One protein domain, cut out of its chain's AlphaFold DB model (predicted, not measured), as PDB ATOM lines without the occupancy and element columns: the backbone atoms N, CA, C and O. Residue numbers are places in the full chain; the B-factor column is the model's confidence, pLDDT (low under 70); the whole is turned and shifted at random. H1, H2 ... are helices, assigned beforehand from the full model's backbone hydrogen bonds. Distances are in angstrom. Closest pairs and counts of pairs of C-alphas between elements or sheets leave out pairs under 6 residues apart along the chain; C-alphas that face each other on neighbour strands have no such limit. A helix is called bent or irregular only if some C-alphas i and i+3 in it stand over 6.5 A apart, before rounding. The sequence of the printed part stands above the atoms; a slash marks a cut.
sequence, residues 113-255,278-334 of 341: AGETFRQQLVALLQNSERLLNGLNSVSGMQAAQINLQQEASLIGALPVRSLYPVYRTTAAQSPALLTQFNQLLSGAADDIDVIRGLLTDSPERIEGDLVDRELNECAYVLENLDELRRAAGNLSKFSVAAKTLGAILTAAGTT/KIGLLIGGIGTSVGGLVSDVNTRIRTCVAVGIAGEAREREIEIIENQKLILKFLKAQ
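AT A GLANCE: This is residues 113 to 255 and 278 to 334 of the 341 residues of an uncharacterized protein of Planctomycetia bacterium (UniProt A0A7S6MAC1). A loose, elongated bundle of four helices, H1, H4, H6 and H7, has one very long helix, H7, that runs far out beyond the body, where residues 312 to 334, of which 312 to 333 belong to H7, stick out as a free arm. At the other end of the body H2 folds back along H1 and H3 crosses near the start of H1, while H5 crosses H7 before the arm. The printed part has 200 residues with seven named helices, H1 to H7 in order, and no named strand: all helix. The whole is only just loose, close to extended, with a radius of gyration of the C-alphas of 24.7 A, and spans 97 by 29 by 26 A, a rod.

HOW THE PARTS SIT: H1, residues 113 to 139, is the hub, touching four other helices. H2, residues 149 to 157, forms a helical hairpin with H1 at a shallow tilt of 1 degree, with C-alphas 122 and 152 closest at 5.0 A. H3, residues 160 to 171, touches H1 at residues 114 to 118 alone, at a steep tilt of 69 degrees, only just short of about perpendicular; the closest C-alphas, 114 and 160, are 5.6 A apart. H4, residues 175 to 200, touches H1 at a shallow tilt of 24 degrees, the same way, with C-alphas 131 and 189 closest at 4.5 A. H6, residues 225 to 252, touches H4 at a steep tilt of 42 degrees, opposite ways, with C-alphas 191 and 231 closest at 4.8 A. H7, residues 278 to 333, touches H6 with residues 278 to 301 alone, opposite ways at a shallow tilt of 20 degrees; C-alphas 246 and 280 are closest at 3.9 A. H7 also touches H1, with C-alphas 135 and 290 closest at 7.4 A. H5, residues 210 to 223, touches H7 at a steep tilt of 65 degrees, with C-alphas 218 and 304 closest at 4.8 A. H1 and H6 are apart. Every O i to N i+4 pair is within hydrogen-bond range in H1, H2, H5, H6 and H7; H3 has 5 of 8 and H4 21 of 22.

IN THESE COORDINATES: H1 begins at C-alpha 113 (76.230, 65.993, 111.965) and is 38.1 A long, as is H4. H3 is irregular: C-alphas 162 and 165 are 7.1 A apart. H6 is 40.2 A long, and H7 runs 82.3 A to C-alpha 333 (48.721, -14.663, 139.596).

THE WHOLE: The C-alphas farthest apart, of Arg 161 and Gln 334, are 97.7 A apart. Residues 256 to 277 are not printed; C-alphas 255 and 278 are 13.6 A apart across the cut. Of the links that are printed whole, none is long. The mean pLDDT of the printed part is 82.6; residues 170 to 173, 175, 202 to 207, 252 and 255 are under 70.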
ATOM      1  N   ALA A 113      77.138  66.943 112.604       87.62
ATOM      2  CA  ALA A 113      76.230  65.993 111.965       87.62
ATOM      3  C   ALA A 113      76.940  65.117 110.926       87.62
ATOM      4  O   ALA A 113      76.633  63.933 110.809       87.62
ATOM      5  N   GLY A 114      77.924  65.665 110.210       89.44
ATOM      6  CA  GLY A 114      78.679  64.893 109.235       89.44
ATOM      7  C   GLY A 114      79.613  63.841 109.817       89.44
ATOM      8  O   GLY A 114      79.801  62.801 109.186       89.44
ATOM      9  N   GLU A 115      80.134  64.045 111.027       93.00
ATOM     10  CA  GLU A 115      80.901  63.004 111.712       93.00
ATOM     11  C   GLU A 115      79.982  61.889 112.204       93.00
ATOM     12  O   GLU A 115      80.224  60.715 111.928       93.00
ATOM     13  N   THR A 116      78.871  62.263 112.840       91.19
ATOM     14  CA  THR A 116      77.838  61.319 113.280       91.19
ATOM     15  C   THR A 116      77.316  60.489 112.109       91.19
ATOM     16  O   THR A 116      77.234  59.266 112.199       91.19
ATOM     17  N   PHE A 117      77.023  61.127 110.975       89.94
ATOM     18  CA  PHE A 117      76.562  60.447 109.770       89.94
ATOM     19  C   PHE A 117      77.613  59.487 109.201       89.94
ATOM     20  O   PHE A 117      77.285  58.362 108.825       89.94
ATOM     21  N   ARG A 118      78.893  59.888 109.182       93.00
ATOM     22  CA  ARG A 118      79.995  59.003 108.779       93.00
ATOM     23  C   ARG A 118      80.040  57.750 109.653       93.00
ATOM     24  O   ARG A 118      80.098  56.643 109.124       93.00
ATOM     25  N   GLN A 119      79.979  57.919 110.973       92.81
ATOM     26  CA  GLN A 119      79.987  56.809 111.927       92.81
ATOM     27  C   GLN A 119      78.773  55.892 111.735       92.81
ATOM     28  O   GLN A 119      78.922  54.672 111.740       92.81
ATOM     29  N   GLN A 120      77.593  56.463 111.481       88.94
ATOM     30  CA  GLN A 120      76.385  55.697 111.171       88.94
ATOM     31  C   GLN A 120      76.523  54.883 109.879       88.94
ATOM     32  O   GLN A 120      76.117  53.725 109.861       88.94
ATOM     33  N   LEU A 121      77.118  55.440 108.818       86.38
ATOM     34  CA  LEU A 121      77.370  54.709 107.569       86.38
ATOM     35  C   LEU A 121      78.378  53.569 107.753       86.38
ATOM     36  O   LEU A 121      78.180  52.482 107.214       86.38
ATOM     37  N   VAL A 122      79.443  53.800 108.520       91.44
ATOM     38  CA  VAL A 122      80.429  52.757 108.846       91.44
ATOM     39  C   VAL A 122      79.770  51.633 109.643       91.44
ATOM     40  O   VAL A 122      79.889  50.469 109.262       91.44
ATOM     41  N   ALA A 123      79.012  51.974 110.688       88.50
ATOM     42  CA  ALA A 123      78.281  50.998 111.491       88.50
ATOM     43  C   ALA A 123      77.260  50.217 110.647       88.50
ATOM     44  O   ALA A 123      77.152  49.002 110.780       88.50
ATOM     45  N   LEU A 124      76.564  50.890 109.727       86.50
ATOM     46  CA  LEU A 124      75.627  50.257 108.801       86.50
ATOM     47  C   LEU A 124      76.314  49.193 107.935       86.50
ATOM     48  O   LEU A 124      75.774  48.096 107.778       86.50
ATOM     49  N   LEU A 125      77.490  49.494 107.376       86.94
ATOM     50  CA  LEU A 125      78.249  48.537 106.567       86.94
ATOM     51  C   LEU A 125      78.731  47.346 107.398       86.94
ATOM     52  O   LEU A 125      78.554  46.208 106.977       86.94
ATOM     53  N   GLN A 126      79.266  47.593 108.591       90.94
ATOM     54  CA  GLN A 126      79.747  46.537 109.489       90.94
ATOM     55  C   GLN A 126      78.615  45.618 109.958       90.94
ATOM     56  O   GLN A 126      78.750  44.395 109.943       90.94
ATOM     57  N   ASN A 127      77.466  46.191 110.314       87.50
ATOM     58  CA  ASN A 127      76.283  45.427 110.697       87.50
ATOM     59  C   ASN A 127      75.712  44.646 109.504       87.50
ATOM     60  O   ASN A 127      75.270  43.511 109.666       87.50
ATOM     61  N   SER A 128      75.779  45.209 108.292       80.94
ATOM     62  CA  SER A 128      75.375  44.512 107.065       80.94
ATOM     63  C   SER A 128      76.298  43.333 106.768       80.94
ATOM     64  O   SER A 128      75.820  42.266 106.399       80.94
ATOM     65  N   GLU A 129      77.609  43.501 106.954       88.88
ATOM     66  CA  GLU A 129      78.599  42.434 106.800       88.88
ATOM     67  C   GLU A 129      78.347  41.292 107.788       88.88
ATOM     68  O   GLU A 129      78.265  40.136 107.369       88.88
ATOM     69  N   ARG A 130      78.157  41.609 109.077       90.69
ATOM     70  CA  ARG A 130      77.809  40.613 110.101       90.69
ATOM     71  C   ARG A 130      76.542  39.854 109.729       90.69
ATOM     72  O   ARG A 130      76.561  38.627 109.705       90.69
ATOM     73  N   LEU A 131      75.477  40.572 109.366       81.62
ATOM     74  CA  LEU A 131      74.210  39.967 108.961       81.62
ATOM     75  C   LEU A 131      74.388  39.033 107.754       81.62
ATOM     76  O   LEU A 131      73.915  37.900 107.770       81.62
ATOM     77  N   LEU A 132      75.071  39.493 106.704       79.75
ATOM     78  CA  LEU A 132      75.277  38.735 105.470       79.75
ATOM     79  C   LEU A 132      76.129  37.481 105.694       79.75
ATOM     80  O   LEU A 132      75.795  36.409 105.193       79.75
ATOM     81  N   ASN A 133      77.201  37.590 106.476       86.38
ATOM     82  CA  ASN A 133      78.034  36.442 106.823       86.38
ATOM     83  C   ASN A 133      77.291  35.462 107.747       86.38
ATOM     84  O   ASN A 133      77.418  34.248 107.573       86.38
ATOM     85  N   GLY A 134      76.452  35.967 108.658       80.81
ATOM     86  CA  GLY A 134      75.522  35.161 109.448       80.81
ATOM     87  C   GLY A 134      74.549  34.384 108.558       80.81
ATOM     88  O   GLY A 134      74.471  33.159 108.649       80.81
ATOM     89  N   LEU A 135      73.894  35.055 107.605       73.94
ATOM     90  CA  LEU A 135      73.000  34.420 106.628       73.94
ATOM     91  C   LEU A 135      73.702  33.341 105.793       73.94
ATOM     92  O   LEU A 135      73.152  32.252 105.607       73.94
ATOM     93  N   ASN A 136      74.915  33.610 105.306       81.00
ATOM     94  CA  ASN A 136      75.701  32.627 104.553       81.00
ATOM     95  C   ASN A 136      76.007  31.389 105.405       81.00
ATOM     96  O   ASN A 136      75.893  30.265 104.922       81.00
ATOM     97  N   SER A 137      76.327  31.585 106.688       83.38
ATOM     98  CA  SER A 137      76.609  30.473 107.597       83.38
ATOM     99  C   SER A 137      75.382  29.604 107.885       83.38
ATOM    100  O   SER A 137      75.499  28.382 107.887       83.38
ATOM    101  N   VAL A 138      74.202  30.210 108.061       76.19
ATOM    102  CA  VAL A 138      72.964  29.474 108.363       76.19
ATOM    103  C   VAL A 138      72.413  28.761 107.129       76.19
ATOM    104  O   VAL A 138      71.908  27.648 107.225       76.19
ATOM    105  N   SER A 139      72.532  29.375 105.952       75.50
ATOM    106  CA  SER A 139      72.027  28.793 104.701       75.50
ATOM    107  C   SER A 139      72.891  27.657 104.143       75.50
ATOM    108  O   SER A 139      72.496  27.017 103.169       75.50
ATOM    109  N   GLY A 140      74.083  27.421 104.705       75.00
ATOM    110  CA  GLY A 140      75.036  26.438 104.182       75.00
ATOM    111  C   GLY A 140      75.573  26.785 102.788       75.00
ATOM    112  O   GLY A 140      76.247  25.965 102.160       75.00
ATOM    113  N   MET A 141      75.292  27.990 102.281       75.44
ATOM    114  CA  MET A 141      75.847  28.461 101.022       75.44
ATOM    115  C   MET A 141      77.331  28.764 101.239       75.44
ATOM    116  O   MET A 141      77.683  29.673 101.990       75.44
ATOM    117  N   GLN A 142      78.213  28.036 100.546       75.12
ATOM    118  CA  GLN A 142      79.653  28.329 100.479       75.12
ATOM    119  C   GLN A 142      79.933  29.586  99.633       75.12
ATOM    120  O   GLN A 142      80.752  29.579  98.714       75.12
ATOM    121  N   ALA A 143      79.215  30.675  99.896       73.69
ATOM    122  CA  ALA A 143      79.562  31.965  99.341       73.69
ATOM    123  C   ALA A 143      80.888  32.423  99.962       73.69
ATOM    124  O   ALA A 143      81.150  32.195 101.146       73.69
ATOM    125  N   ALA A 144      81.731  33.071  99.156       82.06
ATOM    126  CA  ALA A 144      82.913  33.746  99.673       82.06
ATOM    127  C   ALA A 144      82.497  34.704 100.802       82.06
ATOM    128  O   ALA A 144      81.451  35.351 100.701       82.06
ATOM    129  N   GLN A 145      83.306  34.781 101.867       85.62
ATOM    130  CA  GLN A 145      83.075  35.738 102.949       85.62
ATOM    131  C   GLN A 145      82.905  37.131 102.353       85.62
ATOM    132  O   GLN A 145      83.752  37.608 101.593       85.62
ATOM    133  N   ILE A 146      81.781  37.760 102.677       84.88
ATOM    134  CA  ILE A 146      81.511  39.121 102.249       84.88
ATOM    135  C   ILE A 146      82.337  40.008 103.171       84.88
ATOM    136  O   ILE A 146      82.198  39.923 104.388       84.88
ATOM    137  N   ASN A 147      83.216  40.816 102.589       89.88
ATOM    138  CA  ASN A 147      84.075  41.750 103.302       89.88
ATOM    139  C   ASN A 147      83.685  43.160 102.857       89.88
ATOM    140  O   ASN A 147      83.944  43.522 101.713       89.88
ATOM    141  N   LEU A 148      83.022  43.909 103.741       90.00
ATOM    142  CA  LEU A 148      82.670  45.318 103.545       90.00
ATOM    143  C   LEU A 148      83.598  46.243 104.343       90.00
ATOM    144  O   LEU A 148      83.424  47.464 104.343       90.00
ATOM    145  N   GLN A 149      84.591  45.681 105.033       92.25
ATOM    146  CA  GLN A 149      85.550  46.431 105.830       92.25
ATOM    147  C   GLN A 149      86.384  47.373 104.956       92.25
ATOM    148  O   GLN A 149      86.728  48.477 105.388       92.25
ATOM    149  N   GLN A 150      86.680  46.977 103.714       89.56
ATOM    150  CA  GLN A 150      87.364  47.849 102.764       89.56
ATOM    151  C   GLN A 150      86.510  49.087 102.454       89.56
ATOM    152  O   GLN A 150      86.992  50.212 102.579       89.56
ATOM    153  N   GLU A 151      85.230  48.914 102.142       87.62
ATOM    154  CA  GLU A 151      84.274  49.992 101.891       87.62
ATOM    155  C   GLU A 151      84.064  50.868 103.129       87.62
ATOM    156  O   GLU A 151      84.069  52.095 103.020       87.62
ATOM    157  N   ALA A 152      83.948  50.265 104.313       89.81
ATOM    158  CA  ALA A 152      83.837  50.982 105.577       89.81
ATOM    159  C   ALA A 152      85.077  51.849 105.843       89.81
ATOM    160  O   ALA A 152      84.949  53.018 106.211       89.81
ATOM    161  N   SER A 153      86.278  51.321 105.578       91.75
ATOM    162  CA  SER A 153      87.529  52.077 105.706       91.75
ATOM    163  C   SER A 153      87.614  53.233 104.705       91.75
ATOM    164  O   SER A 153      88.042  54.330 105.067       91.75
ATOM    165  N   LEU A 154      87.129  53.028 103.473       89.69
ATOM    166  CA  LEU A 154      87.050  54.075 102.457       89.69
ATOM    167  C   LEU A 154      86.094  55.189 102.895       89.69
ATOM    168  O   LEU A 154      86.469  56.356 102.823       89.69
ATOM    169  N   ILE A 155      84.900  54.858 103.405       87.94
ATOM    170  CA  ILE A 155      83.957  55.852 103.952       87.94
ATOM    171  C   ILE A 155      84.563  56.591 105.149       87.94
ATOM    172  O   ILE A 155      84.429  57.811 105.244       87.94
ATOM    173  N   GLY A 156      85.269  55.885 106.034       90.75
ATOM    174  CA  GLY A 156      85.979  56.491 107.159       90.75
ATOM    175  C   GLY A 156      87.030  57.514 106.712       90.75
ATOM    176  O   GLY A 156      87.111  58.604 107.280       90.75
ATOM    177  N   ALA A 157      87.784  57.195 105.657       92.50
ATOM    178  CA  ALA A 157      88.834  58.048 105.100       92.50
ATOM    179  C   ALA A 157      88.310  59.222 104.250       92.50
ATOM    180  O   ALA A 157      89.046  60.182 104.007       92.50
ATOM    181  N   LEU A 158      87.056  59.175 103.789       89.56
ATOM    182  CA  LEU A 158      86.476  60.242 102.978       89.56
ATOM    183  C   LEU A 158      86.344  61.554 103.781       89.56
ATOM    184  O   LEU A 158      85.913  61.544 104.936       89.56
ATOM    185  N   PRO A 159      86.650  62.722 103.183       91.00
ATOM    186  CA  PRO A 159      86.362  64.009 103.807       91.00
ATOM    187  C   PRO A 159      84.862  64.148 104.092       91.00
ATOM    188  O   PRO A 159      84.067  63.919 103.180       91.00
ATOM    189  N   VAL A 160      84.466  64.624 105.280       89.44
ATOM    190  CA  VAL A 160      83.045  64.807 105.667       89.44
ATOM    191  C   VAL A 160      82.237  65.498 104.571       89.44
ATOM    192  O   VAL A 160      81.175  65.028 104.185       89.44
ATOM    193  N   ARG A 161      82.787  66.562 103.974       85.00
ATOM    194  CA  ARG A 161      82.151  67.320 102.881       85.00
ATOM    195  C   ARG A 161      81.706  66.477 101.683       85.00
ATOM    196  O   ARG A 161      80.785  66.882 100.988       85.00
ATOM    197  N   SER A 162      82.358  65.344 101.426       84.19
ATOM    198  CA  SER A 162      82.005  64.438 100.324       84.19
ATOM    199  C   SER A 162      80.812  63.535 100.642       84.19
ATOM    200  O   SER A 162      80.201  62.998  99.725       84.19
ATOM    201  N   LEU A 163      80.440  63.415 101.920       85.81
ATOM    202  CA  LEU A 163      79.282  62.649 102.379       85.81
ATOM    203  C   LEU A 163      77.984  63.463 102.337       85.81
ATOM    204  O   LEU A 163      76.908  62.878 102.411       85.81
ATOM    205  N   TYR A 164      78.066  64.789 102.175       84.56
ATOM    206  CA  TYR A 164      76.899  65.670 102.190       84.56
ATOM    207  C   TYR A 164      75.813  65.303 101.158       84.56
ATOM    208  O   TYR A 164      74.655  65.244 101.551       84.56
ATOM    209  N   PRO A 165      76.118  64.964  99.888       77.62
ATOM    210  CA  PRO A 165      75.075  64.560  98.937       77.62
ATOM    211  C   PRO A 165      74.315  63.295  99.376       77.62
ATOM    212  O   PRO A 165      73.099  63.183  99.212       77.62
ATOM    213  N   VAL A 166      75.027  62.344  99.991       76.31
ATOM    214  CA  VAL A 166      74.427  61.121 100.546       76.31
ATOM    215  C   VAL A 166      73.603  61.462 101.787       76.31
ATOM    216  O   VAL A 166      72.493  60.963 101.946       76.31
ATOM    217  N   TYR A 167      74.102  62.357 102.639       83.00
ATOM    218  CA  TYR A 167      73.362  62.871 103.785       83.00
ATOM    219  C   TYR A 167      72.085  63.597 103.359       83.00
ATOM    220  O   TYR A 167      71.036  63.278 103.888       83.00
ATOM    221  N   ARG A 168      72.115  64.501 102.373       80.56
ATOM    222  CA  ARG A 168      70.924  65.229 101.898       80.56
ATOM    223  C   ARG A 168      69.828  64.259 101.475       80.56
ATOM    224  O   ARG A 168      68.704  64.353 101.947       80.56
ATOM    225  N   THR A 169      70.168  63.293 100.626       71.38
ATOM    226  CA  THR A 169      69.189  62.330 100.095       71.38
ATOM    227  C   THR A 169      68.613  61.402 101.164       71.38
ATOM    228  O   THR A 169      67.459  60.994 101.061       71.38
ATOM    229  N   THR A 170      69.381  61.093 102.211       69.69
ATOM    230  CA  THR A 170      68.945  60.202 103.299       69.69
ATOM    231  C   THR A 170      68.271  60.948 104.457       69.69
ATOM    232  O   THR A 170      67.221  60.526 104.940       69.69
ATOM    233  N   ALA A 171      68.824  62.084 104.878       69.62
ATOM    234  CA  ALA A 171      68.338  62.911 105.978       69.62
ATOM    235  C   ALA A 171      67.104  63.739 105.605       69.62
ATOM    236  O   ALA A 171      66.264  63.955 106.475       69.62
ATOM    237  N   ALA A 172      66.943  64.145 104.336       61.38
ATOM    238  CA  ALA A 172      65.740  64.853 103.889       61.38
ATOM    239  C   ALA A 172      64.466  64.014 104.063       61.38
ATOM    240  O   ALA A 172      63.390  64.573 104.251       61.38
ATOM    241  N   GLN A 173      64.573  62.680 104.027       61.00
ATOM    242  CA  GLN A 173      63.413  61.810 104.218       61.00
ATOM    243  C   GLN A 173      63.136  61.497 105.692       61.00
ATOM    244  O   GLN A 173      61.971  61.425 106.067       61.00
ATOM    245  N   SER A 174      64.169  61.318 106.528       70.50
ATOM    246  CA  SER A 174      64.063  61.310 107.998       70.50
ATOM    247  C   SER A 174      65.432  61.017 108.638       70.50
ATOM    248  O   SER A 174      65.952  59.910 108.472       70.50
ATOM    249  N   PRO A 175      66.003  61.923 109.456       66.94
ATOM    250  CA  PRO A 175      67.237  61.654 110.210       66.94
ATOM    251  C   PRO A 175      67.111  60.452 111.164       66.94
ATOM    252  O   PRO A 175      68.091  59.771 111.475       66.94
ATOM    253  N   ALA A 176      65.889  60.157 111.615       77.44
ATOM    254  CA  ALA A 176      65.609  59.023 112.487       77.44
ATOM    255  C   ALA A 176      65.663  57.684 111.740       77.44
ATOM    256  O   ALA A 176      65.947  56.660 112.357       77.44
ATOM    257  N   LEU A 177      65.434  57.675 110.424       76.75
ATOM    258  CA  LEU A 177      65.287  56.446 109.653       76.75
ATOM    259  C   LEU A 177      66.590  55.648 109.572       76.75
ATOM    260  O   LEU A 177      66.561  54.442 109.793       76.75
ATOM    261  N   LEU A 178      67.737  56.293 109.337       77.19
ATOM    262  CA  LEU A 178      69.028  55.591 109.339       77.19
ATOM    263  C   LEU A 178      69.394  55.058 110.722       77.19
ATOM    264  O   LEU A 178      69.884  53.938 110.837       77.19
ATOM    265  N   THR A 179      69.117  55.832 111.770       82.38
ATOM    266  CA  THR A 179      69.378  55.412 113.152       82.38
ATOM    267  C   THR A 179      68.524  54.197 113.519       82.38
ATOM    268  O   THR A 179      69.053  53.193 113.990       82.38
ATOM    269  N   GLN A 180      67.218  54.255 113.242       85.19
ATOM    270  CA  GLN A 180      66.289  53.149 113.481       85.19
ATOM    271  C   GLN A 180      66.636  51.927 112.630       85.19
ATOM    272  O   GLN A 180      66.633  50.807 113.133       85.19
ATOM    273  N   PHE A 181      66.980  52.126 111.356       82.75
ATOM    274  CA  PHE A 181      67.368  51.029 110.478       82.75
ATOM    275  C   PHE A 181      68.656  50.359 110.952       82.75
ATOM    276  O   PHE A 181      68.722  49.136 110.978       82.75
ATOM    277  N   ASN A 182      69.653  51.130 111.394       83.56
ATOM    278  CA  ASN A 182      70.893  50.570 111.919       83.56
ATOM    279  C   ASN A 182      70.667  49.793 113.229       83.56
ATOM    280  O   ASN A 182      71.258  48.735 113.423       83.56
ATOM    281  N   GLN A 183      69.771  50.266 114.102       87.56
ATOM    282  CA  GLN A 183      69.361  49.526 115.301       87.56
ATOM    283  C   GLN A 183      68.656  48.211 114.948       87.56
ATOM    284  O   GLN A 183      68.983  47.171 115.514       87.56
ATOM    285  N   LEU A 184      67.729  48.240 113.985       84.00
ATOM    286  CA  LEU A 184      67.059  47.036 113.488       84.00
ATOM    287  C   LEU A 184      68.050  46.062 112.846       84.00
ATOM    288  O   LEU A 184      67.923  44.858 113.036       84.00
ATOM    289  N   LEU A 185      69.030  46.574 112.103       84.06
ATOM    290  CA  LEU A 185      70.061  45.779 111.449       84.06
ATOM    291  C   LEU A 185      70.997  45.114 112.462       84.06
ATOM    292  O   LEU A 185      71.292  43.933 112.318       84.06
ATOM    293  N   SER A 186      71.431  45.849 113.490       88.00
ATOM    294  CA  SER A 186      72.236  45.294 114.584       88.00
ATOM    295  C   SER A 186      71.471  44.202 115.326       88.00
ATOM    296  O   SER A 186      71.998  43.110 115.493       88.00
ATOM    297  N   GLY A 187      70.214  44.466 115.704       86.56
ATOM    298  CA  GLY A 187      69.373  43.464 116.362       86.56
ATOM    299  C   GLY A 187      69.152  42.232 115.485       86.56
ATOM    300  O   GLY A 187      69.257  41.113 115.966       86.56
ATOM    301  N   ALA A 188      68.947  42.425 114.179       81.06
ATOM    302  CA  ALA A 188      68.845  41.323 113.231       81.06
ATOM    303  C   ALA A 188      70.145  40.511 113.121       81.06
ATOM    304  O   ALA A 188      70.086  39.292 113.011       81.06
ATOM    305  N   ALA A 189      71.318  41.148 113.151       81.81
ATOM    306  CA  ALA A 189      72.588  40.424 113.152       81.81
ATOM    307  C   ALA A 189      72.727  39.546 114.407       81.81
ATOM    308  O   ALA A 189      73.052  38.368 114.282       81.81
ATOM    309  N   ASP A 190      72.398  40.088 115.582       90.06
ATOM    310  CA  ASP A 190      72.449  39.341 116.842       90.06
ATOM    311  C   ASP A 190      71.409  38.198 116.870       90.06
ATOM    312  O   ASP A 190      71.733  37.075 117.250       90.06
ATOM    313  N   ASP A 191      70.186  38.433 116.381       87.75
ATOM    314  CA  ASP A 191      69.140  37.404 116.275       87.75
ATOM    315  C   ASP A 191      69.527  36.276 115.289       87.75
ATOM    316  O   ASP A 191      69.162  35.116 115.496       87.75
ATOM    317  N   ILE A 192      70.282  36.579 114.222       83.00
ATOM    318  CA  ILE A 192      70.840  35.552 113.326       83.00
ATOM    319  C   ILE A 192      71.931  34.744 114.019       83.00
ATOM    320  O   ILE A 192      71.966  33.531 113.827       83.00
ATOM    321  N   ASP A 193      72.801  35.376 114.808       85.69
ATOM    322  CA  ASP A 193      73.842  34.671 115.562       85.69
ATOM    323  C   ASP A 193      73.212  33.693 116.579       85.69
ATOM    324  O   ASP A 193      73.669  32.554 116.692       85.69
ATOM    325  N   VAL A 194      72.102  34.078 117.225       88.75
ATOM    326  CA  VAL A 194      71.300  33.190 118.092       88.75
ATOM    327  C   VAL A 194      70.725  32.013 117.304       88.75
ATOM    328  O   VAL A 194      70.929  30.858 117.674       88.75
ATOM    329  N   ILE A 195      70.039  32.279 116.186       84.00
ATOM    330  CA  ILE A 195      69.480  31.215 115.337       84.00
ATOM    331  C   ILE A 195      70.586  30.289 114.835       84.00
ATOM    332  O   ILE A 195      70.403  29.076 114.805       84.00
ATOM    333  N   ARG A 196      71.741  30.839 114.458       86.25
ATOM    334  CA  ARG A 196      72.896  30.061 114.026       86.25
ATOM    335  C   ARG A 196      73.353  29.126 115.132       86.25
ATOM    336  O   ARG A 196      73.374  27.932 114.871       86.25
ATOM    337  N   GLY A 197      73.669  29.644 116.321       84.56
ATOM    338  CA  GLY A 197      74.105  28.821 117.453       84.56
ATOM    339  C   GLY A 197      73.112  27.698 117.728       84.56
ATOM    340  O   GLY A 197      73.489  26.534 117.784       84.56
ATOM    341  N   LEU A 198      71.816  28.017 117.723       84.94
ATOM    342  CA  LEU A 198      70.780  27.021 117.979       84.94
ATOM    343  C   LEU A 198      70.639  25.955 116.877       84.94
ATOM    344  O   LEU A 198      70.204  24.837 117.144       84.94
ATOM    345  N   LEU A 199      70.974  26.282 115.627       79.38
ATOM    346  CA  LEU A 199      70.897  25.343 114.505       79.38
ATOM    347  C   LEU A 199      72.199  24.561 114.293       79.38
ATOM    348  O   LEU A 199      72.137  23.437 113.788       79.38
ATOM    349  N   THR A 200      73.357  25.139 114.622       80.12
ATOM    350  CA  THR A 200      74.677  24.527 114.403       80.12
ATOM    351  C   THR A 200      75.183  23.748 115.601       80.12
ATOM    352  O   THR A 200      75.842  22.733 115.395       80.12
ATOM    353  N   ASP A 201      74.852  24.173 116.822       77.00
ATOM    354  CA  ASP A 201      75.348  23.551 118.057       77.00
ATOM    355  C   ASP A 201      74.453  22.391 118.516       77.00
ATOM    356  O   ASP A 201      74.559  21.929 119.652       77.00
ATOM    357  N   SER A 202      73.582  21.897 117.624       67.62
ATOM    358  CA  SER A 202      72.812  20.680 117.866       67.62
ATOM    359  C   SER A 202      73.780  19.568 118.294       67.62
ATOM    360  O   SER A 202      74.744  19.306 117.559       67.62
ATOM    361  N   PRO A 203      73.577  18.957 119.479       64.00
ATOM    362  CA  PRO A 203      74.540  18.052 120.091       64.00
ATOM    363  C   PRO A 203      74.956  16.967 119.101       64.00
ATOM    364  O   PRO A 203      74.114  16.418 118.384       64.00
ATOM    365  N   GLU A 204      76.271  16.717 119.039       63.72
ATOM    366  CA  GLU A 204      76.923  15.782 118.118       63.72
ATOM    367  C   GLU A 204      76.040  14.567 117.840       63.72
ATOM    368  O   GLU A 204      75.618  13.888 118.775       63.72
ATOM    369  N   ARG A 205      75.760  14.329 116.547       60.09
ATOM    370  CA  ARG A 205      74.928  13.236 116.018       60.09
ATOM    371  C   ARG A 205      74.998  11.996 116.907       60.09
ATOM    372  O   ARG A 205      75.885  11.162 116.741       60.09
ATOM    373  N   ILE A 206      74.011  11.841 117.781       66.25
ATOM    374  CA  ILE A 206      73.841  10.602 118.528       66.25
ATOM    375  C   ILE A 206      73.487   9.526 117.487       66.25
ATOM    376  O   ILE A 206      72.603   9.711 116.638       66.25
ATOM    377  N   GLU A 207      74.251   8.434 117.473       69.38
ATOM    378  CA  GLU A 207      73.902   7.220 116.737       69.38
ATOM    379  C   GLU A 207      72.672   6.602 117.415       69.38
ATOM    380  O   GLU A 207      72.772   5.971 118.463       69.38
ATOM    381  N   GLY A 208      71.497   6.842 116.836       75.31
ATOM    382  CA  GLY A 208      70.206   6.330 117.292       75.31
ATOM    383  C   GLY A 208      69.258   6.135 116.111       75.31
ATOM    384  O   GLY A 208      69.584   6.519 114.981       75.31
ATOM    385  N   ASP A 209      68.102   5.517 116.366       84.00
ATOM    386  CA  ASP A 209      67.046   5.361 115.362       84.00
ATOM    387  C   ASP A 209      66.603   6.743 114.837       84.00
ATOM    388  O   ASP A 209      66.729   7.758 115.529       84.00
ATOM    389  N   LEU A 210      66.106   6.804 113.600       80.62
ATOM    390  CA  LEU A 210      65.756   8.054 112.911       80.62
ATOM    391  C   LEU A 210      64.811   8.924 113.761       80.62
ATOM    392  O   LEU A 210      64.957  10.143 113.813       80.62
ATOM    393  N   VAL A 211      63.885   8.268 114.463       80.50
ATOM    394  CA  VAL A 211      62.888   8.899 115.336       80.50
ATOM    395  C   VAL A 211      63.533   9.531 116.570       80.50
ATOM    396  O   VAL A 211      63.195  10.656 116.926       80.50
ATOM    397  N   ASP A 212      64.496   8.850 117.193       80.75
ATOM    398  CA  ASP A 212      65.191   9.365 118.378       80.75
ATOM    399  C   ASP A 212      66.105  10.539 118.008       80.75
ATOM    400  O   ASP A 212      66.265  11.482 118.783       80.75
ATOM    401  N   ARG A 213      66.664  10.531 116.789       81.44
ATOM    402  CA  ARG A 213      67.416  11.675 116.259       81.44
ATOM    403  C   ARG A 213      66.523  12.901 116.081       81.44
ATOM    404  O   ARG A 213      66.895  13.971 116.554       81.44
ATOM    405  N   GLU A 214      65.365  12.762 115.436       83.38
ATOM    406  CA  GLU A 214      64.437  13.888 115.253       83.38
ATOM    407  C   GLU A 214      63.891  14.409 116.589       83.38
ATOM    408  O   GLU A 214      63.807  15.622 116.777       83.38
ATOM    409  N   LEU A 215      63.587  13.520 117.542       85.00
ATOM    410  CA  LEU A 215      63.158  13.905 118.889       85.00
ATOM    411  C   LEU A 215      64.239  14.694 119.631       85.00
ATOM    412  O   LEU A 215      63.922  15.726 120.214       85.00
ATOM    413  N   ASN A 216      65.502  14.267 119.572       84.56
ATOM    414  CA  ASN A 216      66.605  14.967 120.236       84.56
ATOM    415  C   ASN A 216      66.913  16.327 119.590       84.56
ATOM    416  O   ASN A 216      67.096  17.314 120.302       84.56
ATOM    417  N   GLU A 217      66.914  16.413 118.254       84.50
ATOM    418  CA  GLU A 217      67.064  17.697 117.552       84.50
ATOM    419  C   GLU A 217      65.921  18.658 117.902       84.50
ATOM    420  O   GLU A 217      66.137  19.855 118.112       84.50
ATOM    421  N   CYS A 218      64.696  18.141 117.993       89.62
ATOM    422  CA  CYS A 218      63.537  18.949 118.332       89.62
ATOM    423  C   CYS A 218      63.440  19.287 119.818       89.62
ATOM    424  O   CYS A 218      62.947  20.366 120.133       89.62
ATOM    425  N   ALA A 219      63.946  18.451 120.724       89.56
ATOM    426  CA  ALA A 219      63.998  18.747 122.152       89.56
ATOM    427  C   ALA A 219      64.803  20.024 122.418       89.56
ATOM    428  O   ALA A 219      64.324  20.919 123.109       89.56
ATOM    429  N   TYR A 220      65.962  20.164 121.769       87.12
ATOM    430  CA  TYR A 220      66.790  21.363 121.884       87.12
ATOM    431  C   TYR A 220      66.099  22.622 121.324       87.12
ATOM    432  O   TYR A 220      66.139  23.696 121.929       87.12
ATOM    433  N   VAL A 221      65.395  22.494 120.192       88.62
ATOM    434  CA  VAL A 221      64.582  23.583 119.614       88.62
ATOM    435  C   VAL A 221      63.417  23.971 120.532       88.62
ATOM    436  O   VAL A 221      63.078  25.150 120.628       88.62
ATOM    437  N   LEU A 222      62.790  22.997 121.195       91.12
ATOM    438  CA  LEU A 222      61.669  23.219 122.108       91.12
ATOM    439  C   LEU A 222      62.113  23.853 123.431       91.12
ATOM    440  O   LEU A 222      61.403  24.716 123.942       91.12
ATOM    441  N   GLU A 223      63.289  23.490 123.943       93.38
ATOM    442  CA  GLU A 223      63.883  24.107 125.136       93.38
ATOM    443  C   GLU A 223      64.169  25.603 124.917       93.38
ATOM    444  O   GLU A 223      63.947  26.419 125.808       93.38
ATOM    445  N   ASN A 224      64.554  25.981 123.693       93.00
ATOM    446  CA  ASN A 224      64.879  27.359 123.309       93.00
ATOM    447  C   ASN A 224      63.759  28.047 122.497       93.00
ATOM    448  O   ASN A 224      63.995  29.018 121.768       93.00
ATOM    449  N   LEU A 225      62.519  27.553 122.593       90.88
ATOM    450  CA  LEU A 225      61.406  27.965 121.730       90.88
ATOM    451  C   LEU A 225      61.071  29.460 121.831       90.88
ATOM    452  O   LEU A 225      60.779  30.100 120.817       90.88
ATOM    453  N   ASP A 226      61.085  30.018 123.041       91.62
ATOM    454  CA  ASP A 226      60.741  31.425 123.266       91.62
ATOM    455  C   ASP A 226      61.802  32.369 122.692       91.62
ATOM    456  O   ASP A 226      61.464  33.391 122.085       91.62
ATOM    457  N   GLU A 227      63.076  31.996 122.808       91.94
ATOM    458  CA  GLU A 227      64.189  32.747 122.233       91.94
ATOM    459  C   GLU A 227      64.148  32.698 120.701       91.94
ATOM    460  O   GLU A 227      64.184  33.746 120.051       91.94
ATOM    461  N   LEU A 228      63.917  31.516 120.116       88.81
ATOM    462  CA  LEU A 228      63.740  31.352 118.670       88.81
ATOM    463  C   LEU A 228      62.551  32.144 118.126       88.81
ATOM    464  O   LEU A 228      62.656  32.777 117.075       88.81
ATOM    465  N   ARG A 229      61.411  32.141 118.824       84.75
ATOM    466  CA  ARG A 229      60.231  32.923 118.421       84.75
ATOM    467  C   ARG A 229      60.495  34.419 118.492       84.75
ATOM    468  O   ARG A 229      60.058  35.152 117.601       84.75
ATOM    469  N   ARG A 230      61.202  34.879 119.526       91.19
ATOM    470  CA  ARG A 230      61.594  36.283 119.671       91.19
ATOM    471  C   ARG A 230      62.540  36.704 118.545       91.19
ATOM    472  O   ARG A 230      62.242  37.694 117.874       91.19
ATOM    473  N   ALA A 231      63.592  35.926 118.294       86.12
ATOM    474  CA  ALA A 231      64.554  36.163 117.220       86.12
ATOM    475  C   ALA A 231      63.869  36.161 115.840       86.12
ATOM    476  O   ALA A 231      63.970  37.124 115.080       86.12
ATOM    477  N   ALA A 232      63.055  35.144 115.540       78.81
ATOM    478  CA  ALA A 232      62.291  35.064 114.293       78.81
ATOM    479  C   ALA A 232      61.310  36.241 114.125       78.81
ATOM    480  O   ALA A 232      61.152  36.782 113.027       78.81
ATOM    481  N   GLY A 233      60.658  36.669 115.210       78.94
ATOM    482  CA  GLY A 233      59.751  37.816 115.214       78.94
ATOM    483  C   GLY A 233      60.460  39.139 114.911       78.94
ATOM    484  O   GLY A 233      59.954  39.949 114.130       78.94
ATOM    485  N   ASN A 234      61.641  39.358 115.485       81.38
ATOM    486  CA  ASN A 234      62.462  40.535 115.213       81.38
ATOM    487  C   ASN A 234      63.020  40.536 113.784       81.38
ATOM    488  O   ASN A 234      62.908  41.546 113.084       81.38
ATOM    489  N   LEU A 235      63.520  39.396 113.303       77.25
ATOM    490  CA  LEU A 235      63.994  39.243 111.926       77.25
ATOM    491  C   LEU A 235      62.889  39.454 110.893       77.25
ATOM    492  O   LEU A 235      63.136  40.034 109.835       77.25
ATOM    493  N   SER A 236      61.656  39.055 111.205       75.94
ATOM    494  CA  SER A 236      60.491  39.355 110.370       75.94
ATOM    495  C   SER A 236      60.270  40.867 110.237       75.94
ATOM    496  O   SER A 236      60.129  41.385 109.125       75.94
ATOM    497  N   LYS A 237      60.327  41.609 111.354       76.31
ATOM    498  CA  LYS A 237      60.219  43.080 111.347       76.31
ATOM    499  C   LYS A 237      61.344  43.713 110.530       76.31
ATOM    500  O   LYS A 237      61.077  44.590 109.707       76.31
ATOM    501  N   PHE A 238      62.579  43.243 110.708       81.50
ATOM    502  CA  PHE A 238      63.721  43.701 109.923       81.50
ATOM    503  C   PHE A 238      63.538  43.421 108.423       81.50
ATOM    504  O   PHE A 238      63.727  44.324 107.614       81.50
ATOM    505  N   SER A 239      63.106  42.215 108.041       75.38
ATOM    506  CA  SER A 239      62.850  41.835 106.645       75.38
ATOM    507  C   SER A 239      61.883  42.803 105.955       75.38
ATOM    508  O   SER A 239      62.158  43.281 104.851       75.38
ATOM    509  N   VAL A 240      60.773  43.140 106.618       74.25
ATOM    510  CA  VAL A 240      59.780  44.096 106.105       74.25
ATOM    511  C   VAL A 240      60.360  45.509 106.004       74.25
ATOM    512  O   VAL A 240      60.175  46.174 104.980       74.25
ATOM    513  N   ALA A 241      61.092  45.962 107.027       72.25
ATOM    514  CA  ALA A 241      61.732  47.276 107.027       72.25
ATOM    515  C   ALA A 241      62.779  47.397 105.906       72.25
ATOM    516  O   ALA A 241      62.759  48.366 105.150       72.25
ATOM    517  N   ALA A 242      63.636  46.389 105.734       74.50
ATOM    518  CA  ALA A 242      64.651  46.335 104.687       74.50
ATOM    519  C   ALA A 242      64.031  46.290 103.283       74.50
ATOM    520  O   ALA A 242      64.458  47.034 102.403       74.50
ATOM    521  N   LYS A 243      62.970  45.501 103.060       75.50
ATOM    522  CA  LYS A 243      62.246  45.501 101.774       75.50
ATOM    523  C   LYS A 243      61.649  46.869 101.454       75.50
ATOM    524  O   LYS A 243      61.813  47.358 100.338       75.50
ATOM    525  N   THR A 244      60.998  47.491 102.435       71.00
ATOM    526  CA  THR A 244      60.398  48.824 102.284       71.00
ATOM    527  C   THR A 244      61.466  49.873 101.981       71.00
ATOM    528  O   THR A 244      61.343  50.609 101.004       71.00
ATOM    529  N   LEU A 245      62.558  49.895 102.752       73.62
ATOM    530  CA  LEU A 245      63.677  50.808 102.529       73.62
ATOM    531  C   LEU A 245      64.332  50.583 101.161       73.62
ATOM    532  O   LEU A 245      64.602  51.535 100.429       73.62
ATOM    533  N   GLY A 246      64.541  49.322 100.785       76.56
ATOM    534  CA  GLY A 246      65.073  48.946  99.482       76.56
ATOM    535  C   GLY A 246      64.198  49.441  98.331       76.56
ATOM    536  O   GLY A 246      64.720  49.979  97.353       76.56
ATOM    537  N   ALA A 247      62.872  49.336  98.460       74.12
ATOM    538  CA  ALA A 247      61.921  49.854  97.481       74.12
ATOM    539  C   ALA A 247      61.962  51.389  97.386       74.12
ATOM    540  O   ALA A 247      62.016  51.916  96.276       74.12
ATOM    541  N   ILE A 248      62.019  52.097  98.522       70.44
ATOM    542  CA  ILE A 248      62.134  53.564  98.570       70.44
ATOM    543  C   ILE A 248      63.416  54.031  97.872       70.44
ATOM    544  O   ILE A 248      63.361  54.885  96.991       70.44
ATOM    545  N   LEU A 249      64.566  53.437  98.201       75.06
ATOM    546  CA  LEU A 249      65.852  53.786  97.586       75.06
ATOM    547  C   LEU A 249      65.898  53.419  96.099       75.06
ATOM    548  O   LEU A 249      66.457  54.154  95.286       75.06
ATOM    549  N   THR A 250      65.277  52.302  95.718       80.44
ATOM    550  CA  THR A 250      65.144  51.920  94.308       80.44
ATOM    551  C   THR A 250      64.310  52.950  93.549       80.44
ATOM    552  O   THR A 250      64.746  53.390  92.487       80.44
ATOM    553  N   ALA A 251      63.168  53.372  94.100       72.31
ATOM    554  CA  ALA A 251      62.300  54.390  93.512       72.31
ATOM    555  C   ALA A 251      63.014  55.748  93.409       72.31
ATOM    556  O   ALA A 251      63.057  56.325  92.324       72.31
ATOM    557  N   ALA A 252      63.678  56.195  94.480       69.75
ATOM    558  CA  ALA A 252      64.471  57.425  94.496       69.75
ATOM    559  C   ALA A 252      65.600  57.405  93.446       69.75
ATOM    560  O   ALA A 252      65.837  58.388  92.747       69.75
ATOM    561  N   GLY A 253      66.258  56.255  93.264       70.88
ATOM    562  CA  GLY A 253      67.257  56.057  92.212       70.88
ATOM    563  C   GLY A 253      66.678  55.929  90.795       70.88
ATOM    564  O   GLY A 253      67.434  55.943  89.826       70.88
ATOM    565  N   THR A 254      65.358  55.778  90.638       70.12
ATOM    566  CA  THR A 254      64.682  55.837  89.327       70.12
ATOM    567  C   THR A 254      64.121  57.215  88.989       70.12
ATOM    568  O   THR A 254      63.885  57.484  87.816       70.12
ATOM    569  N   THR A 255      63.943  58.090  89.983       55.56
ATOM    570  CA  THR A 255      63.381  59.438  89.809       55.56
ATOM    571  C   THR A 255      64.417  60.510  89.465       55.56
ATOM    572  O   THR A 255      64.033  61.662  89.285       55.56
ATOM    573  N   LYS A 278      71.145  50.671  93.071       77.88
ATOM    574  CA  LYS A 278      71.887  49.443  93.413       77.88
ATOM    575  C   LYS A 278      71.861  49.146  94.912       77.88
ATOM    576  O   LYS A 278      71.651  47.996  95.282       77.88
ATOM    577  N   ILE A 279      72.025  50.167  95.754       73.56
ATOM    578  CA  ILE A 279      71.908  50.033  97.214       73.56
ATOM    579  C   ILE A 279      70.484  49.606  97.591       73.56
ATOM    580  O   ILE A 279      70.315  48.681  98.378       73.56
ATOM    581  N   GLY A 280      69.462  50.213  96.982       73.88
ATOM    582  CA  GLY A 280      68.066  49.835  97.200       73.88
ATOM    583  C   GLY A 280      67.782  48.370  96.858       73.88
ATOM    584  O   GLY A 280      67.202  47.648  97.667       73.88
ATOM    585  N   LEU A 281      68.262  47.899  95.702       78.50
ATOM    586  CA  LEU A 281      68.150  46.492  95.303       78.50
ATOM    587  C   LEU A 281      68.889  45.551  96.265       78.50
ATOM    588  O   LEU A 281      68.357  44.493  96.594       78.50
ATOM    589  N   LEU A 282      70.077  45.935  96.740       77.69
ATOM    590  CA  LEU A 282      70.841  45.155  97.716       77.69
ATOM    591  C   LEU A 282      70.081  45.015  99.041       77.69
ATOM    592  O   LEU A 282      69.881  43.898  99.510       77.69
ATOM    593  N   ILE A 283      69.611  46.126  99.620       74.12
ATOM    594  CA  ILE A 283      68.875  46.123 100.895       74.12
ATOM    595  C   ILE A 283      67.557  45.340 100.757       74.12
ATOM    596  O   ILE A 283      67.218  44.536 101.626       74.12
ATOM    597  N   GLY A 284      66.844  45.504  99.638       74.38
ATOM    598  CA  GLY A 284      65.642  44.717  99.347       74.38
ATOM    599  C   GLY A 284      65.929  43.215  99.196       74.38
ATOM    600  O   GLY A 284      65.145  42.380  99.661       74.38
ATOM    601  N   GLY A 285      67.073  42.867  98.601       75.38
ATOM    602  CA  GLY A 285      67.576  41.497  98.509       75.38
ATOM    603  C   GLY A 285      67.846  40.889  99.885       75.38
ATOM    604  O   GLY A 285      67.295  39.835 100.192       75.38
ATOM    605  N   ILE A 286      68.581  41.601 100.747       75.19
ATOM    606  CA  ILE A 286      68.839  41.204 102.143       75.19
ATOM    607  C   ILE A 286      67.523  40.947 102.881       75.19
ATOM    608  O   ILE A 286      67.342  39.889 103.483       75.19
ATOM    609  N   GLY A 287      66.569  41.879 102.787       71.56
ATOM    610  CA  GLY A 287      65.256  41.717 103.406       71.56
ATOM    611  C   GLY A 287      64.527  40.464 102.913       71.56
ATOM    612  O   GLY A 287      63.863  39.783 103.692       71.56
ATOM    613  N   THR A 288      64.664  40.110 101.636       78.25
ATOM    614  CA  THR A 288      64.072  38.889 101.070       78.25
ATOM    615  C   THR A 288      64.734  37.625 101.606       78.25
ATOM    616  O   THR A 288      64.014  36.727 102.042       78.25
ATOM    617  N   SER A 289      66.065  37.584 101.659       73.69
ATOM    618  CA  SER A 289      66.820  36.453 102.207       73.69
ATOM    619  C   SER A 289      66.519  36.215 103.688       73.69
ATOM    620  O   SER A 289      66.223  35.086 104.068       73.69
ATOM    621  N   VAL A 290      66.499  37.272 104.514       72.44
ATOM    622  CA  VAL A 290      66.117  37.157 105.935       72.44
ATOM    623  C   VAL A 290      64.680  36.650 106.078       72.44
ATOM    624  O   VAL A 290      64.407  35.792 106.911       72.44
ATOM    625  N   GLY A 291      63.757  37.134 105.241       71.75
ATOM    626  CA  GLY A 291      62.368  36.666 105.255       71.75
ATOM    627  C   GLY A 291      62.234  35.175 104.921       71.75
ATOM    628  O   GLY A 291      61.415  34.491 105.533       71.75
ATOM    629  N   GLY A 292      63.056  34.669 103.995       76.94
ATOM    630  CA  GLY A 292      63.157  33.239 103.693       76.94
ATOM    631  C   GLY A 292      63.628  32.433 104.904       76.94
ATOM    632  O   GLY A 292      62.928  31.519 105.330       76.94
ATOM    633  N   LEU A 293      64.729  32.855 105.537       76.25
ATOM    634  CA  LEU A 293      65.249  32.207 106.746       76.25
ATOM    635  C   LEU A 293      64.200  32.143 107.869       76.25
ATOM    636  O   LEU A 293      64.007  31.101 108.486       76.25
ATOM    637  N   VAL A 294      63.484  33.243 108.120       80.25
ATOM    638  CA  VAL A 294      62.422  33.284 109.138       80.25
ATOM    639  C   VAL A 294      61.289  32.308 108.815       80.25
ATOM    640  O   VAL A 294      60.718  31.704 109.725       80.25
ATOM    641  N   SER A 295      60.944  32.141 107.537       80.12
ATOM    642  CA  SER A 295      59.947  31.154 107.108       80.12
ATOM    643  C   SER A 295      60.415  29.724 107.395       80.12
ATOM    644  O   SER A 295      59.642  28.919 107.924       80.12
ATOM    645  N   ASP A 296      61.681  29.423 107.115       78.56
ATOM    646  CA  ASP A 296      62.273  28.102 107.347       78.56
ATOM    647  C   ASP A 296      62.360  27.781 108.844       78.56
ATOM    648  O   ASP A 296      61.927  26.712 109.279       78.56
ATOM    649  N   VAL A 297      62.810  28.739 109.662       80.75
ATOM    650  CA  VAL A 297      62.855  28.611 111.127       80.75
ATOM    651  C   VAL A 297      61.456  28.382 111.698       80.75
ATOM    652  O   VAL A 297      61.255  27.456 112.483       80.75
ATOM    653  N   ASN A 298      60.454  29.156 111.268       79.69
ATOM    654  CA  ASN A 298      59.070  28.949 111.705       79.69
ATOM    655  C   ASN A 298      58.524  27.577 111.294       79.69
ATOM    656  O   ASN A 298      57.751  26.974 112.040       79.69
ATOM    657  N   THR A 299      58.916  27.083 110.121       82.88
ATOM    658  CA  THR A 299      58.537  25.747 109.655       82.88
ATOM    659  C   THR A 299      59.166  24.680 110.545       82.88
ATOM    660  O   THR A 299      58.446  23.814 111.035       82.88
ATOM    661  N   ARG A 300      60.463  24.795 110.863       84.69
ATOM    662  CA  ARG A 300      61.159  23.860 111.760       84.69
ATOM    663  C   ARG A 300      60.577  23.873 113.173       84.69
ATOM    664  O   ARG A 300      60.335  22.808 113.728       84.69
ATOM    665  N   ILE A 301      60.254  25.049 113.716       87.75
ATOM    666  CA  ILE A 301      59.560  25.181 115.006       87.75
ATOM    667  C   ILE A 301      58.224  24.430 114.986       87.75
ATOM    668  O   ILE A 301      57.930  23.675 115.909       87.75
ATOM    669  N   ARG A 302      57.404  24.609 113.940       83.44
ATOM    670  CA  ARG A 302      56.112  23.909 113.824       83.44
ATOM    671  C   ARG A 302      56.292  22.397 113.750       83.44
ATOM    672  O   ARG A 302      55.562  21.683 114.432       83.44
ATOM    673  N   THR A 303      57.258  21.928 112.963       84.62
ATOM    674  CA  THR A 303      57.590  20.502 112.871       84.62
ATOM    675  C   THR A 303      58.013  19.959 114.232       84.62
ATOM    676  O   THR A 303      57.464  18.959 114.673       84.62
ATOM    677  N   CYS A 304      58.900  20.651 114.948       89.12
ATOM    678  CA  CYS A 304      59.368  20.196 116.252       89.12
ATOM    679  C   CYS A 304      58.292  20.207 117.335       89.12
ATOM    680  O   CYS A 304      58.240  19.283 118.138       89.12
ATOM    681  N   VAL A 305      57.376  21.177 117.322       85.25
ATOM    682  CA  VAL A 305      56.197  21.149 118.203       85.25
ATOM    683  C   VAL A 305      55.312  19.940 117.894       85.25
ATOM    684  O   VAL A 305      54.856  19.271 118.816       85.25
ATOM    685  N   ALA A 306      55.091  19.619 116.616       82.00
ATOM    686  CA  ALA A 306      54.310  18.441 116.235       82.00
ATOM    687  C   ALA A 306      54.992  17.127 116.658       82.00
ATOM    688  O   ALA A 306      54.324  16.239 117.187       82.00
ATOM    689  N   VAL A 307      56.314  17.025 116.478       87.25
ATOM    690  CA  VAL A 307      57.121  15.873 116.916       87.25
ATOM    691  C   VAL A 307      57.111  15.741 118.439       87.25
ATOM    692  O   VAL A 307      56.907  14.641 118.937       87.25
ATOM    693  N   GLY A 308      57.242  16.844 119.184       86.62
ATOM    694  CA  GLY A 308      57.169  16.841 120.648       86.62
ATOM    695  C   GLY A 308      55.826  16.319 121.167       86.62
ATOM    696  O   GLY A 308      55.798  15.422 122.003       86.62
ATOM    697  N   ILE A 309      54.711  16.787 120.593       84.44
ATOM    698  CA  ILE A 309      53.363  16.297 120.939       84.44
ATOM    699  C   ILE A 309      53.220  14.799 120.625       84.44
ATOM    700  O   ILE A 309      52.632  14.052 121.408       84.44
ATOM    701  N   ALA A 310      53.750  14.342 119.486       81.50
ATOM    702  CA  ALA A 310      53.736  12.926 119.127       81.50
ATOM    703  C   ALA A 310      54.608  12.077 120.071       81.50
ATOM    704  O   ALA A 310      54.219  10.964 120.425       81.50
ATOM    705  N   GLY A 311      55.752  12.610 120.513       86.50
ATOM    706  CA  GLY A 311      56.625  11.998 121.511       86.50
ATOM    707  C   GLY A 311      55.917  11.807 122.851       86.50
ATOM    708  O   GLY A 311      55.838  10.683 123.340       86.50
ATOM    709  N   GLU A 312      55.296  12.865 123.380       88.38
ATOM    710  CA  GLU A 312      54.507  12.798 124.619       88.38
ATOM    711  C   GLU A 312      53.344  11.798 124.514       88.38
ATOM    712  O   GLU A 312      53.046  11.071 125.463       88.38
ATOM    713  N   ALA A 313      52.672  11.736 123.359       86.94
ATOM    714  CA  ALA A 313      51.608  10.764 123.125       86.94
ATOM    715  C   ALA A 313      52.140   9.321 123.153       86.94
ATOM    716  O   ALA A 313      51.530   8.456 123.783       86.94
ATOM    717  N   ARG A 314      53.299   9.070 122.533       86.56
ATOM    718  CA  ARG A 314      53.948   7.753 122.516       86.56
ATOM    719  C   ARG A 314      54.408   7.319 123.907       86.56
ATOM    720  O   ARG A 314      54.224   6.158 124.259       86.56
ATOM    721  N   GLU A 315      54.971   8.223 124.705       88.88
ATOM    722  CA  GLU A 315      55.349   7.924 126.093       88.88
ATOM    723  C   GLU A 315      54.132   7.505 126.924       88.88
ATOM    724  O   GLU A 315      54.179   6.487 127.618       88.88
ATOM    725  N   ARG A 316      53.002   8.208 126.771       91.06
ATOM    726  CA  ARG A 316      51.738   7.823 127.421       91.06
ATOM    727  C   ARG A 316      51.221   6.470 126.936       91.06
ATOM    728  O   ARG A 316      50.720   5.688 127.739       91.06
ATOM    729  N   GLU A 317      51.332   6.161 125.644       90.06
ATOM    730  CA  GLU A 317      50.959   4.841 125.120       90.06
ATOM    731  C   GLU A 317      51.832   3.724 125.701       90.06
ATOM    732  O   GLU A 317      51.311   2.671 126.076       90.06
ATOM    733  N   ILE A 318      53.143   3.953 125.828       90.94
ATOM    734  CA  ILE A 318      54.069   3.003 126.454       90.94
ATOM    735  C   ILE A 318      53.682   2.781 127.919       90.94
ATOM    736  O   ILE A 318      53.554   1.628 128.332       90.94
ATOM    737  N   GLU A 319      53.407   3.847 128.673       93.44
ATOM    738  CA  GLU A 319      52.959   3.756 130.068       93.44
ATOM    739  C   GLU A 319      51.648   2.957 130.190       93.44
ATOM    740  O   GLU A 319      51.520   2.071 131.040       93.44
ATOM    741  N   ILE A 320      50.679   3.197 129.299       94.12
ATOM    742  CA  ILE A 320      49.422   2.434 129.251       94.12
ATOM    743  C   ILE A 320      49.698   0.951 128.977       94.12
ATOM    744  O   ILE A 320      49.133   0.090 129.656       94.12
ATOM    745  N   ILE A 321      50.567   0.627 128.017       94.00
ATOM    746  CA  ILE A 321      50.922  -0.758 127.681       94.00
ATOM    747  C   ILE A 321      51.648  -1.441 128.849       94.00
ATOM    748  O   ILE A 321      51.378  -2.609 129.146       94.00
ATOM    749  N   GLU A 322      52.561  -0.753 129.531       94.88
ATOM    750  CA  GLU A 322      53.254  -1.284 130.708       94.88
ATOM    751  C   GLU A 322      52.289  -1.540 131.868       94.88
ATOM    752  O   GLU A 322      52.300  -2.631 132.451       94.88
ATOM    753  N   ASN A 323      51.372  -0.607 132.125       93.94
ATOM    754  CA  ASN A 323      50.305  -0.774 133.107       93.94
ATOM    755  C   ASN A 323      49.381  -1.951 132.753       93.94
ATOM    756  O   ASN A 323      49.067  -2.778 133.613       93.94
ATOM    757  N   GLN A 324      49.009  -2.115 131.479       94.75
ATOM    758  CA  GLN A 324      48.241  -3.275 131.014       94.75
ATOM    759  C   GLN A 324      48.998  -4.595 131.229       94.75
ATOM    760  O   GLN A 324      48.405  -5.582 131.673       94.75
ATOM    761  N   LYS A 325      50.314  -4.633 130.977       96.00
ATOM    762  CA  LYS A 325      51.150  -5.816 131.251       96.00
ATOM    763  C   LYS A 325      51.189  -6.152 132.744       96.00
ATOM    764  O   LYS A 325      51.163  -7.334 133.090       96.00
ATOM    765  N   LEU A 326      51.246  -5.151 133.625       95.12
ATOM    766  CA  LEU A 326      51.195  -5.349 135.077       95.12
ATOM    767  C   LEU A 326      49.842  -5.912 135.526       95.12
ATOM    768  O   LEU A 326      49.814  -6.900 136.262       95.12
ATOM    769  N   ILE A 327      48.734  -5.363 135.019       95.12
ATOM    770  CA  ILE A 327      47.382  -5.875 135.286       95.12
ATOM    771  C   ILE A 327      47.258  -7.332 134.822       95.12
ATOM    772  O   ILE A 327      46.797  -8.186 135.578       95.12
ATOM    773  N   LEU A 328      47.736  -7.659 133.616       94.81
ATOM    774  CA  LEU A 328      47.728  -9.032 133.102       94.81
ATOM    775  C   LEU A 328      48.559  -9.993 133.963       94.81
ATOM    776  O   LEU A 328      48.140 -11.128 134.185       94.81
ATOM    777  N   LYS A 329      49.724  -9.563 134.467       95.00
ATOM    778  CA  LYS A 329      50.532 -10.365 135.403       95.00
ATOM    779  C   LYS A 329      49.792 -10.613 136.718       95.00
ATOM    780  O   LYS A 329      49.802 -11.741 137.204       95.00
ATOM    781  N   PHE A 330      49.133  -9.592 137.264       94.50
ATOM    782  CA  PHE A 330      48.345  -9.709 138.490       94.50
ATOM    783  C   PHE A 330      47.154 -10.665 138.321       94.50
ATOM    784  O   PHE A 330      46.971 -11.565 139.137       94.50
ATOM    785  N   LEU A 331      46.396 -10.535 137.226       93.19
ATOM    786  CA  LEU A 331      45.271 -11.423 136.919       93.19
ATOM    787  C   LEU A 331      45.714 -12.884 136.756       93.19
ATOM    788  O   LEU A 331      45.067 -13.779 137.294       93.19
ATOM    789  N   LYS A 332      46.848 -13.134 136.084       90.62
ATOM    790  CA  LYS A 332      47.431 -14.484 135.978       90.62
ATOM    791  C   LYS A 332      47.842 -15.054 137.338       90.62
ATOM    792  O   LYS A 332      47.675 -16.246 137.561       90.62
ATOM    793  N   ALA A 333      48.352 -14.226 138.250       91.38
ATOM    794  CA  ALA A 333      48.721 -14.663 139.596       91.38
ATOM    795  C   ALA A 333      47.500 -14.999 140.477       91.38
ATOM    796  O   ALA A 333      47.609 -15.835 141.370       91.38
ATOM    797  N   GLN A 334      46.340 -14.381 140.225       90.88
ATOM    798  CA  GLN A 334      45.094 -14.645 140.958       90.88
ATOM    799  C   GLN A 334      44.280 -15.847 140.446       90.88
ATOM    800  O   GLN A 334      43.291 -16.206 141.081       90.88
TER     801      GLN A 334